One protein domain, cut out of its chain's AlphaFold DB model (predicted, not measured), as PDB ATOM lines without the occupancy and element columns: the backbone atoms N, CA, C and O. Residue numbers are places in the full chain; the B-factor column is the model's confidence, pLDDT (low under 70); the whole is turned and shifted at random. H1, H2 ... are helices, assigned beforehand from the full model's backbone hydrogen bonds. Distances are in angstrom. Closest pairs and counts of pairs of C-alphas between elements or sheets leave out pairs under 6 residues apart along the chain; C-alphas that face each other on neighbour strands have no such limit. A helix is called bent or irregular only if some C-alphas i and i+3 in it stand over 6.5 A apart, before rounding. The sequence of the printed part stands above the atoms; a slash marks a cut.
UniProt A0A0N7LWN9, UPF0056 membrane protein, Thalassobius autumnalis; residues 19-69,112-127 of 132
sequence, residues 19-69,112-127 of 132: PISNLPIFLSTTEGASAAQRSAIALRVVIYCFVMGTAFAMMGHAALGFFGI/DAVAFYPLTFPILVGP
ATOM      1  N   PRO A  19     114.574 156.410  91.372       84.38
ATOM      2  CA  PRO A  19     114.627 157.749  91.960       84.38
ATOM      3  C   PRO A  19     113.915 157.831  93.314       84.38
ATOM      4  O   PRO A  19     114.314 158.617  94.170       84.38
ATOM      5  N   ILE A  20     112.895 156.994  93.530       86.69
ATOM      6  CA  ILE A  20     112.137 156.936  94.786       86.69
ATOM      7  C   ILE A  20     113.040 156.477  95.935       86.69
ATOM      8  O   ILE A  20     113.032 157.094  96.997       86.69
ATOM      9  N   SER A  21     113.853 155.439  95.720       82.44
ATOM     10  CA  SER A  21     114.751 154.919  96.759       82.44
ATOM     11  C   SER A  21     115.969 155.815  96.985       82.44
ATOM     12  O   SER A  21     116.500 155.855  98.091       82.44
ATOM     13  N   ASN A  22     116.396 156.566  95.966       82.31
ATOM     14  CA  ASN A  22     117.551 157.464  96.056       82.31
ATOM     15  C   ASN A  22     117.228 158.818  96.709       82.31
ATOM     16  O   ASN A  22     118.125 159.463  97.256       82.31
ATOM     17  N   LEU A  23     115.959 159.243  96.708       86.19
ATOM     18  CA  LEU A  23     115.539 160.533  97.258       86.19
ATOM     19  C   LEU A  23     115.873 160.709  98.757       86.19
ATOM     20  O   LEU A  23     116.433 161.755  99.097       86.19
ATOM     21  N   PRO A  24     115.611 159.735  99.658       83.38
ATOM     22  CA  PRO A  24     115.969 159.856 101.072       83.38
ATOM     23  C   PRO A  24     117.477 159.970 101.296       83.38
ATOM     24  O   PRO A  24     117.906 160.729 102.158       83.38
ATOM     25  N   ILE A  25     118.285 159.268 100.494       82.31
ATOM     26  CA  ILE A  25     119.747 159.332 100.607       82.31
ATOM     27  C   ILE A  25     120.264 160.693 100.141       82.31
ATOM     28  O   ILE A  25     121.145 161.276 100.767       82.31
ATOM     29  N   PHE A  26     119.708 161.234  99.056       85.25
ATOM     30  CA  PHE A  26     120.049 162.582  98.615       85.25
ATOM     31  C   PHE A  26     119.681 163.626  99.678       85.25
ATOM     32  O   PHE A  26     120.468 164.528  99.955       85.25
ATOM     33  N   LEU A  27     118.504 163.491 100.293       85.88
ATOM     34  CA  LEU A  27     118.049 164.360 101.376       85.88
ATOM     35  C   LEU A  27     118.976 164.304 102.593       85.88
ATOM     36  O   LEU A  27     119.375 165.361 103.065       85.88
ATOM     37  N   SER A  28     119.357 163.109 103.052       81.75
ATOM     38  CA  SER A  28     120.246 162.961 104.211       81.75
ATOM     39  C   SER A  28     121.669 163.446 103.930       81.75
ATOM     40  O   SER A  28     122.306 164.031 104.793       81.75
ATOM     41  N   THR A  29     122.170 163.257 102.706       76.44
ATOM     42  CA  THR A  29     123.532 163.686 102.333       76.44
ATOM     43  C   THR A  29     123.617 165.199 102.087       76.44
ATOM     44  O   THR A  29     124.692 165.784 102.153       76.44
ATOM     45  N   THR A  30     122.488 165.855 101.801       84.56
ATOM     46  CA  THR A  30     122.414 167.314 101.587       84.56
ATOM     47  C   THR A  30     121.771 168.057 102.758       84.56
ATOM     48  O   THR A  30     121.401 169.227 102.627       84.56
ATOM     49  N   GLU A  31     121.633 167.394 103.907       82.50
ATOM     50  CA  GLU A  31     121.103 167.992 105.126       82.50
ATOM     51  C   GLU A  31     122.011 169.149 105.586       82.50
ATOM     52  O   GLU A  31     123.232 169.028 105.623       82.50
ATOM     53  N   GLY A  32     121.421 170.315 105.868       81.00
ATOM     54  CA  GLY A  32     122.163 171.534 106.228       81.00
ATOM     55  C   GLY A  32     122.652 172.395 105.053       81.00
ATOM     56  O   GLY A  32     123.079 173.527 105.276       81.00
ATOM     57  N   ALA A  33     122.539 171.934 103.800       85.12
ATOM     58  CA  ALA A  33     122.855 172.751 102.629       85.12
ATOM     59  C   ALA A  33     121.752 173.788 102.336       85.12
ATOM     60  O   ALA A  33     120.555 173.503 102.424       85.12
ATOM     61  N   SER A  34     122.143 174.992 101.906       89.25
ATOM     62  CA  SER A  34     121.189 175.983 101.387       89.25
ATOM     63  C   SER A  34     120.501 175.485 100.109       89.25
ATOM     64  O   SER A  34     121.035 174.645  99.383       89.25
ATOM     65  N   ALA A  35     119.336 176.051  99.774       88.38
ATOM     66  CA  ALA A  35     118.614 175.694  98.548       88.38
ATOM     67  C   ALA A  35     119.488 175.845  97.284       88.38
ATOM     68  O   ALA A  35     119.471 174.976  96.414       88.38
ATOM     69  N   ALA A  36     120.307 176.899  97.222       88.94
ATOM     70  CA  ALA A  36     121.229 177.137  96.113       88.94
ATOM     71  C   ALA A  36     122.323 176.057  96.015       88.94
ATOM     72  O   ALA A  36     122.570 175.528  94.931       88.94
ATOM     73  N   GLN A  37     122.938 175.681  97.143       86.50
ATOM     74  CA  GLN A  37     123.937 174.606  97.185       86.50
ATOM     75  C   GLN A  37     123.324 173.259  96.799       86.50
ATOM     76  O   GLN A  37     123.905 172.512  96.017       86.50
ATOM     77  N   ARG A  38     122.115 172.966  97.280       89.06
ATOM     78  CA  ARG A  38     121.417 171.717  96.977       89.06
ATOM     79  C   ARG A  38     121.091 171.574  95.488       89.06
ATOM     80  O   ARG A  38     121.282 170.496  94.928       89.06
ATOM     81  N   SER A  39     120.663 172.653  94.830       89.69
ATOM     82  CA  SER A  39     120.475 172.675  93.372       89.69
ATOM     83  C   SER A  39     121.791 172.513  92.607       89.69
ATOM     84  O   SER A  39     121.818 171.809  91.598       89.69
ATOM     85  N   ALA A  40     122.888 173.105  93.092       90.50
ATOM     86  CA  ALA A  40     124.208 172.935  92.486       90.50
ATOM     87  C   ALA A  40     124.705 171.481  92.583       90.50
ATOM     88  O   ALA A  40     125.176 170.931  91.587       90.50
ATOM     89  N   ILE A  41     124.538 170.835  93.743       89.38
ATOM     90  CA  ILE A  41     124.857 169.412  93.939       89.38
ATOM     91  C   ILE A  41     124.027 168.550  92.982       89.38
ATOM     92  O   ILE A  41     124.583 167.707  92.285       89.38
ATOM     93  N   ALA A  42     122.714 168.787  92.888       89.44
ATOM     94  CA  ALA A  42     121.843 168.037  91.983       89.44
ATOM     95  C   ALA A  42     122.291 168.147  90.515       89.44
ATOM     96  O   ALA A  42     122.353 167.140  89.811       89.44
ATOM     97  N   LEU A  43     122.656 169.350  90.058       93.50
ATOM     98  CA  LEU A  43     123.152 169.560  88.697       93.50
ATOM     99  C   LEU A  43     124.470 168.813  88.448       93.50
ATOM    100  O   LEU A  43     124.621 168.170  87.411       93.50
ATOM    101  N   ARG A  44     125.405 168.858  89.404       91.19
ATOM    102  CA  ARG A  44     126.687 168.138  89.321       91.19
ATOM    103  C   ARG A  44     126.477 166.629  89.230       91.19
ATOM    104  O   ARG A  44     127.053 165.996  88.351       91.19
ATOM    105  N   VAL A  45     125.585 166.074  90.051       90.00
ATOM    106  CA  VAL A  45     125.207 164.652  89.999       90.00
ATOM    107  C   VAL A  45     124.671 164.270  88.619       90.00
ATOM    108  O   VAL A  45     125.100 163.266  88.051       90.00
ATOM    109  N   VAL A  46     123.776 165.079  88.040       91.25
ATOM    110  CA  VAL A  46     123.240 164.834  86.690       91.25
ATOM    111  C   VAL A  46     124.356 164.839  85.644       91.25
ATOM    112  O   VAL A  46     124.401 163.944  84.801       91.25
ATOM    113  N   ILE A  47     125.279 165.803  85.714       93.06
ATOM    114  CA  ILE A  47     126.424 165.890  84.796       93.06
ATOM    115  C   ILE A  47     127.312 164.652  84.925       93.06
ATOM    116  O   ILE A  47     127.648 164.038  83.914       93.06
ATOM    117  N   TYR A  48     127.666 164.247  86.145       91.06
ATOM    118  CA  TYR A  48     128.517 163.080  86.359       91.06
ATOM    119  C   TYR A  48     127.853 161.788  85.881       91.06
ATOM    120  O   TYR A  48     128.497 160.997  85.191       91.06
ATOM    121  N   CYS A  49     126.559 161.606  86.150       89.44
ATOM    122  CA  CYS A  49     125.798 160.467  85.641       89.44
ATOM    123  C   CYS A  49     125.762 160.449  84.110       89.44
ATOM    124  O   CYS A  49     125.938 159.396  83.500       89.44
ATOM    125  N   PHE A  50     125.570 161.607  83.476       90.75
ATOM    126  CA  PHE A  50     125.559 161.719  82.021       90.75
ATOM    127  C   PHE A  50     126.925 161.386  81.410       90.75
ATOM    128  O   PHE A  50     127.001 160.605  80.460       90.75
ATOM    129  N   VAL A  51     128.008 161.930  81.972       92.69
ATOM    130  CA  VAL A  51     129.378 161.695  81.493       92.69
ATOM    131  C   VAL A  51     129.775 160.233  81.680       92.69
ATOM    132  O   VAL A  51     130.184 159.595  80.712       92.69
ATOM    133  N   MET A  52     129.607 159.672  82.882       89.44
ATOM    134  CA  MET A  52     129.925 158.263  83.142       89.44
ATOM    135  C   MET A  52     129.040 157.321  82.324       89.44
ATOM    136  O   MET A  52     129.546 156.377  81.725       89.44
ATOM    137  N   GLY A  53     127.733 157.584  82.255       88.06
ATOM    138  CA  GLY A  53     126.796 156.775  81.479       88.06
ATOM    139  C   GLY A  53     127.141 156.761  79.991       88.06
ATOM    140  O   GLY A  53     127.169 155.697  79.377       88.06
ATOM    141  N   THR A  54     127.486 157.917  79.422       90.06
ATOM    142  CA  THR A  54     127.928 158.024  78.021       90.06
ATOM    143  C   THR A  54     129.256 157.303  77.807       90.06
ATOM    144  O   THR A  54     129.394 156.538  76.854       90.06
ATOM    145  N   ALA A  55     130.214 157.482  78.717       90.56
ATOM    146  CA  ALA A  55     131.502 156.802  78.670       90.56
ATOM    147  C   ALA A  55     131.333 155.270  78.680       90.56
ATOM    148  O   ALA A  55     131.894 154.586  77.824       90.56
ATOM    149  N   PHE A  56     130.499 154.731  79.575       87.88
ATOM    150  CA  PHE A  56     130.185 153.301  79.618       87.88
ATOM    151  C   PHE A  56     129.399 152.824  78.399       87.88
ATOM    152  O   PHE A  56     129.681 151.741  77.896       87.88
ATOM    153  N   ALA A  57     128.454 153.612  77.885       86.81
ATOM    154  CA  ALA A  57     127.711 153.255  76.679       86.81
ATOM    155  C   ALA A  57     128.633 153.129  75.456       86.81
ATOM    156  O   ALA A  57     128.462 152.220  74.646       86.81
ATOM    157  N   MET A  58     129.639 154.004  75.341       89.88
ATOM    158  CA  MET A  58     130.616 153.966  74.250       89.88
ATOM    159  C   MET A  58     131.659 152.857  74.431       89.88
ATOM    160  O   MET A  58     132.002 152.172  73.470       89.88
ATOM    161  N   MET A  59     132.166 152.664  75.652       90.19
ATOM    162  CA  MET A  59     133.236 151.699  75.928       90.19
ATOM    163  C   MET A  59     132.735 150.276  76.178       90.19
ATOM    164  O   MET A  59     133.493 149.334  75.975       90.19
ATOM    165  N   GLY A  60     131.481 150.091  76.590       85.19
ATOM    166  CA  GLY A  60     130.953 148.804  77.043       85.19
ATOM    167  C   GLY A  60     131.085 147.702  75.996       85.19
ATOM    168  O   GLY A  60     131.615 146.637  76.297       85.19
ATOM    169  N   HIS A  61     130.693 147.973  74.747       86.31
ATOM    170  CA  HIS A  61     130.810 146.993  73.661       86.31
ATOM    171  C   HIS A  61     132.273 146.624  73.365       86.31
ATOM    172  O   HIS A  61     132.587 145.457  73.140       86.31
ATOM    173  N   ALA A  62     133.180 147.605  73.382       87.06
ATOM    174  CA  ALA A  62     134.605 147.365  73.168       87.06
ATOM    175  C   ALA A  62     135.229 146.568  74.327       87.06
ATOM    176  O   ALA A  62     136.010 145.649  74.091       87.06
ATOM    177  N   ALA A  63     134.839 146.875  75.566       88.69
ATOM    178  CA  ALA A  63     135.272 146.152  76.755       88.69
ATOM    179  C   ALA A  63     134.796 144.690  76.734       88.69
ATOM    180  O   ALA A  63     135.594 143.789  76.965       88.69
ATOM    181  N   LEU A  64     133.528 144.442  76.395       88.12
ATOM    182  CA  LEU A  64     132.974 143.093  76.215       88.12
ATOM    183  C   LEU A  64     133.714 142.321  75.111       88.12
ATOM    184  O   LEU A  64     134.148 141.189  75.325       88.12
ATOM    185  N   GLY A  65     133.935 142.974  73.966       86.69
ATOM    186  CA  GLY A  65     134.665 142.403  72.837       86.69
ATOM    187  C   GLY A  65     136.116 142.036  73.165       86.69
ATOM    188  O   GLY A  65     136.598 141.017  72.682       86.69
ATOM    189  N   PHE A  66     136.794 142.800  74.028       91.50
ATOM    190  CA  PHE A  66     138.146 142.476  74.498       91.50
ATOM    191  C   PHE A  66     138.206 141.132  75.242       91.50
ATOM    192  O   PHE A  66     139.162 140.379  75.076       91.50
ATOM    193  N   PHE A  67     137.167 140.801  76.014       88.94
ATOM    194  CA  PHE A  67     137.055 139.511  76.701       88.94
ATOM    195  C   PHE A  67     136.457 138.398  75.825       88.94
ATOM    196  O   PHE A  67     136.330 137.266  76.287       88.94
ATOM    197  N   GLY A  68     136.077 138.697  74.578       89.38
ATOM    198  CA  GLY A  68     135.373 137.757  73.705       89.38
ATOM    199  C   GLY A  68     133.952 137.428  74.177       89.38
ATOM    200  O   GLY A  68     133.432 136.370  73.836       89.38
ATOM    201  N   ILE A  69     133.338 138.309  74.973       92.06
ATOM    202  CA  ILE A  69     132.008 138.128  75.569       92.06
ATOM    203  C   ILE A  69     130.982 138.895  74.730       92.06
ATOM    204  O   ILE A  69     131.198 140.056  74.382       92.06
ATOM    205  N   ASP A 112     131.336 169.255  95.196       78.88
ATOM    206  CA  ASP A 112     131.872 168.310  94.200       78.88
ATOM    207  C   ASP A 112     132.155 166.947  94.825       78.88
ATOM    208  O   ASP A 112     131.826 165.919  94.231       78.88
ATOM    209  N   ALA A 113     132.692 166.937  96.050       79.06
ATOM    210  CA  ALA A 113     132.966 165.704  96.773       79.06
ATOM    211  C   ALA A 113     131.661 164.941  97.019       79.06
ATOM    212  O   ALA A 113     131.583 163.782  96.632       79.06
ATOM    213  N   VAL A 114     130.622 165.621  97.533       78.56
ATOM    214  CA  VAL A 114     129.285 165.036  97.774       78.56
ATOM    215  C   VAL A 114     128.624 164.548  96.484       78.56
ATOM    216  O   VAL A 114     128.010 163.479  96.448       78.56
ATOM    217  N   ALA A 115     128.702 165.349  95.416       79.06
ATOM    218  CA  ALA A 115     128.089 165.011  94.138       79.06
ATOM    219  C   ALA A 115     128.744 163.779  93.504       79.06
ATOM    220  O   ALA A 115     128.046 162.952  92.915       79.06
ATOM    221  N   PHE A 116     130.062 163.628  93.639       80.56
ATOM    222  CA  PHE A 116     130.785 162.471  93.127       80.56
ATOM    223  C   PHE A 116     130.582 161.241  94.022       80.56
ATOM    224  O   PHE A 116     130.047 160.235  93.555       80.56
ATOM    225  N   TYR A 117     130.919 161.346  95.310       81.38
ATOM    226  CA  TYR A 117     130.781 160.291  96.313       81.38
ATOM    227  C   TYR A 117     129.924 160.780  97.493       81.38
ATOM    228  O   TYR A 117     130.179 161.850  98.026       81.38
ATOM    229  N   PRO A 118     128.912 160.031  97.959       73.38
ATOM    230  CA  PRO A 118     128.436 158.754  97.443       73.38
ATOM    231  C   PRO A 118     127.396 158.897  96.310       73.38
ATOM    232  O   PRO A 118     126.923 157.882  95.799       73.38
ATOM    233  N   LEU A 119     126.963 160.119  95.956       81.94
ATOM    234  CA  LEU A 119     125.753 160.339  95.146       81.94
ATOM    235  C   LEU A 119     125.848 159.784  93.724       81.94
ATOM    236  O   LEU A 119     124.971 159.031  93.307       81.94
ATOM    237  N   THR A 120     126.896 160.123  92.979       79.88
ATOM    238  CA  THR A 120     127.087 159.546  91.642       79.88
ATOM    239  C   THR A 120     127.615 158.122  91.759       79.88
ATOM    240  O   THR A 120     127.043 157.204  91.177       79.88
ATOM    241  N   PHE A 121     128.658 157.907  92.558       78.81
ATOM    242  CA  PHE A 121     129.250 156.598  92.798       78.81
ATOM    243  C   PHE A 121     129.306 156.313  94.307       78.81
ATOM    244  O   PHE A 121     129.834 157.145  95.038       78.81
ATOM    245  N   PRO A 122     128.817 155.161  94.803       70.62
ATOM    246  CA  PRO A 122     128.245 154.040  94.056       70.62
ATOM    247  C   PRO A 122     126.713 154.096  93.875       70.62
ATOM    248  O   PRO A 122     126.159 153.151  93.328       70.62
ATOM    249  N   ILE A 123     125.997 155.132  94.339       77.50
ATOM    250  CA  ILE A 123     124.516 155.091  94.388       77.50
ATOM    251  C   ILE A 123     123.869 155.019  93.006       77.50
ATOM    252  O   ILE A 123     122.989 154.189  92.791       77.50
ATOM    253  N   LEU A 124     124.246 155.929  92.107       77.69
ATOM    254  CA  LEU A 124     123.622 156.044  90.788       77.69
ATOM    255  C   LEU A 124     124.365 155.221  89.731       77.69
ATOM    256  O   LEU A 124     123.736 154.659  88.839       77.69
ATOM    257  N   VAL A 125     125.694 155.142  89.830       71.56
ATOM    258  CA  VAL A 125     126.586 154.547  88.819       71.56
ATOM    259  C   VAL A 125     127.492 153.461  89.430       71.56
ATOM    260  O   VAL A 125     128.637 153.275  89.030       71.56
ATOM    261  N   GLY A 126     127.001 152.718  90.423       65.31
ATOM    262  CA  GLY A 126     127.725 151.610  91.057       65.31
ATOM    263  C   GLY A 126     126.817 150.422  91.399       65.31
ATOM    264  O   GLY A 126     125.601 150.499  91.215       65.31
ATOM    265  N   PRO A 127     127.385 149.288  91.852       52.81
ATOM    266  CA  PRO A 127     126.598 148.128  92.256       52.81
ATOM    267  C   PRO A 127     125.653 148.507  93.406       52.81
ATOM    268  O   PRO A 127     126.069 149.096  94.402       52.81
TER     269      PRO A 127
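Overview. This is residues 19 to 69 and 112 to 127 of the 132 residues of the protein "UPF0056 membrane protein" of Thalassobius autumnalis (UniProt A0A0N7LWN9). One long helix, H2, makes the length of a rod; the short helix H3 crosses it at a steep tilt and packs on its residues 41 to 49, and the short helix H1, from which a tight link leads to the first residue of H2, lies near H2 and on the side of H3. Residues 62 to 68, of which 62 to 66 belong to H2, stick out free at the other end, beyond a kink in H2. The printed part has 67 residues with three named helices, H1, H2 and H3 in that order along the chain, and no named strand; the class is all helix. The whole is loose, with a radius of gyration of the C-alphas of 14.6 A, and its C-alphas span 49 by 19 by 19 A.

Along the chain. H1 is residues 19 to 29, beginning at C-alpha 19 at (114.627, 157.749, 91.960), and is 14.9 A long from first to last C-alpha. It is irregular, but only just: C-alphas 21 and 24 are 6.7 A apart. H2 is residues 35 to 66, 45.4 A from C-alpha 35 at (118.614, 175.694, 98.548) to C-alpha 66 at (138.146, 142.476, 74.498). It is irregular, with C-alphas 58 and 61 7.0 A apart, and has a kink of 40 degrees near residue 59. H3 is residues 112 to 124, 15.2 A long, and ends at C-alpha 124 at (123.622, 156.044, 90.788). It is irregular too, with C-alphas 115 and 118 7.1 A apart.

Arrangement. H2 touches H3 with residues 41 to 49 alone, and their closest C-alphas, those of Val 45 and Ala 115, are 5.1 A apart. The two run the same way at a steep tilt of 51 degrees. H1 and H3 only just touch, with 3 pairs of C-alphas within 8 A; the closest, those of Phe 26 and Leu 119, are 7.0 A apart. They run opposite ways at a shallow tilt of 33 degrees, only just short of steep. H1 and H2 are near each other, with 5 pairs of C-alphas within 10 A but no pair within 8 A. Of the O i to N i+4 pairs, 5 of 7 in H1, 26 of 28 in H2 and 5 of 9 in H3 are within hydrogen-bond range.

Size, cuts and confidence. The two C-alphas farthest apart, those of Ser 34 and Gly 68, are 49.3 A apart. The link from H1 to H2 is tight, with 5 residues. The link from H2 to H3 runs across the cut: residues 70 to 111 are not printed, and C-alphas 69 and 112 are 35.5 A apart. The mean pLDDT of the printed part is 84.7, and residues 126 to 127 are under 70.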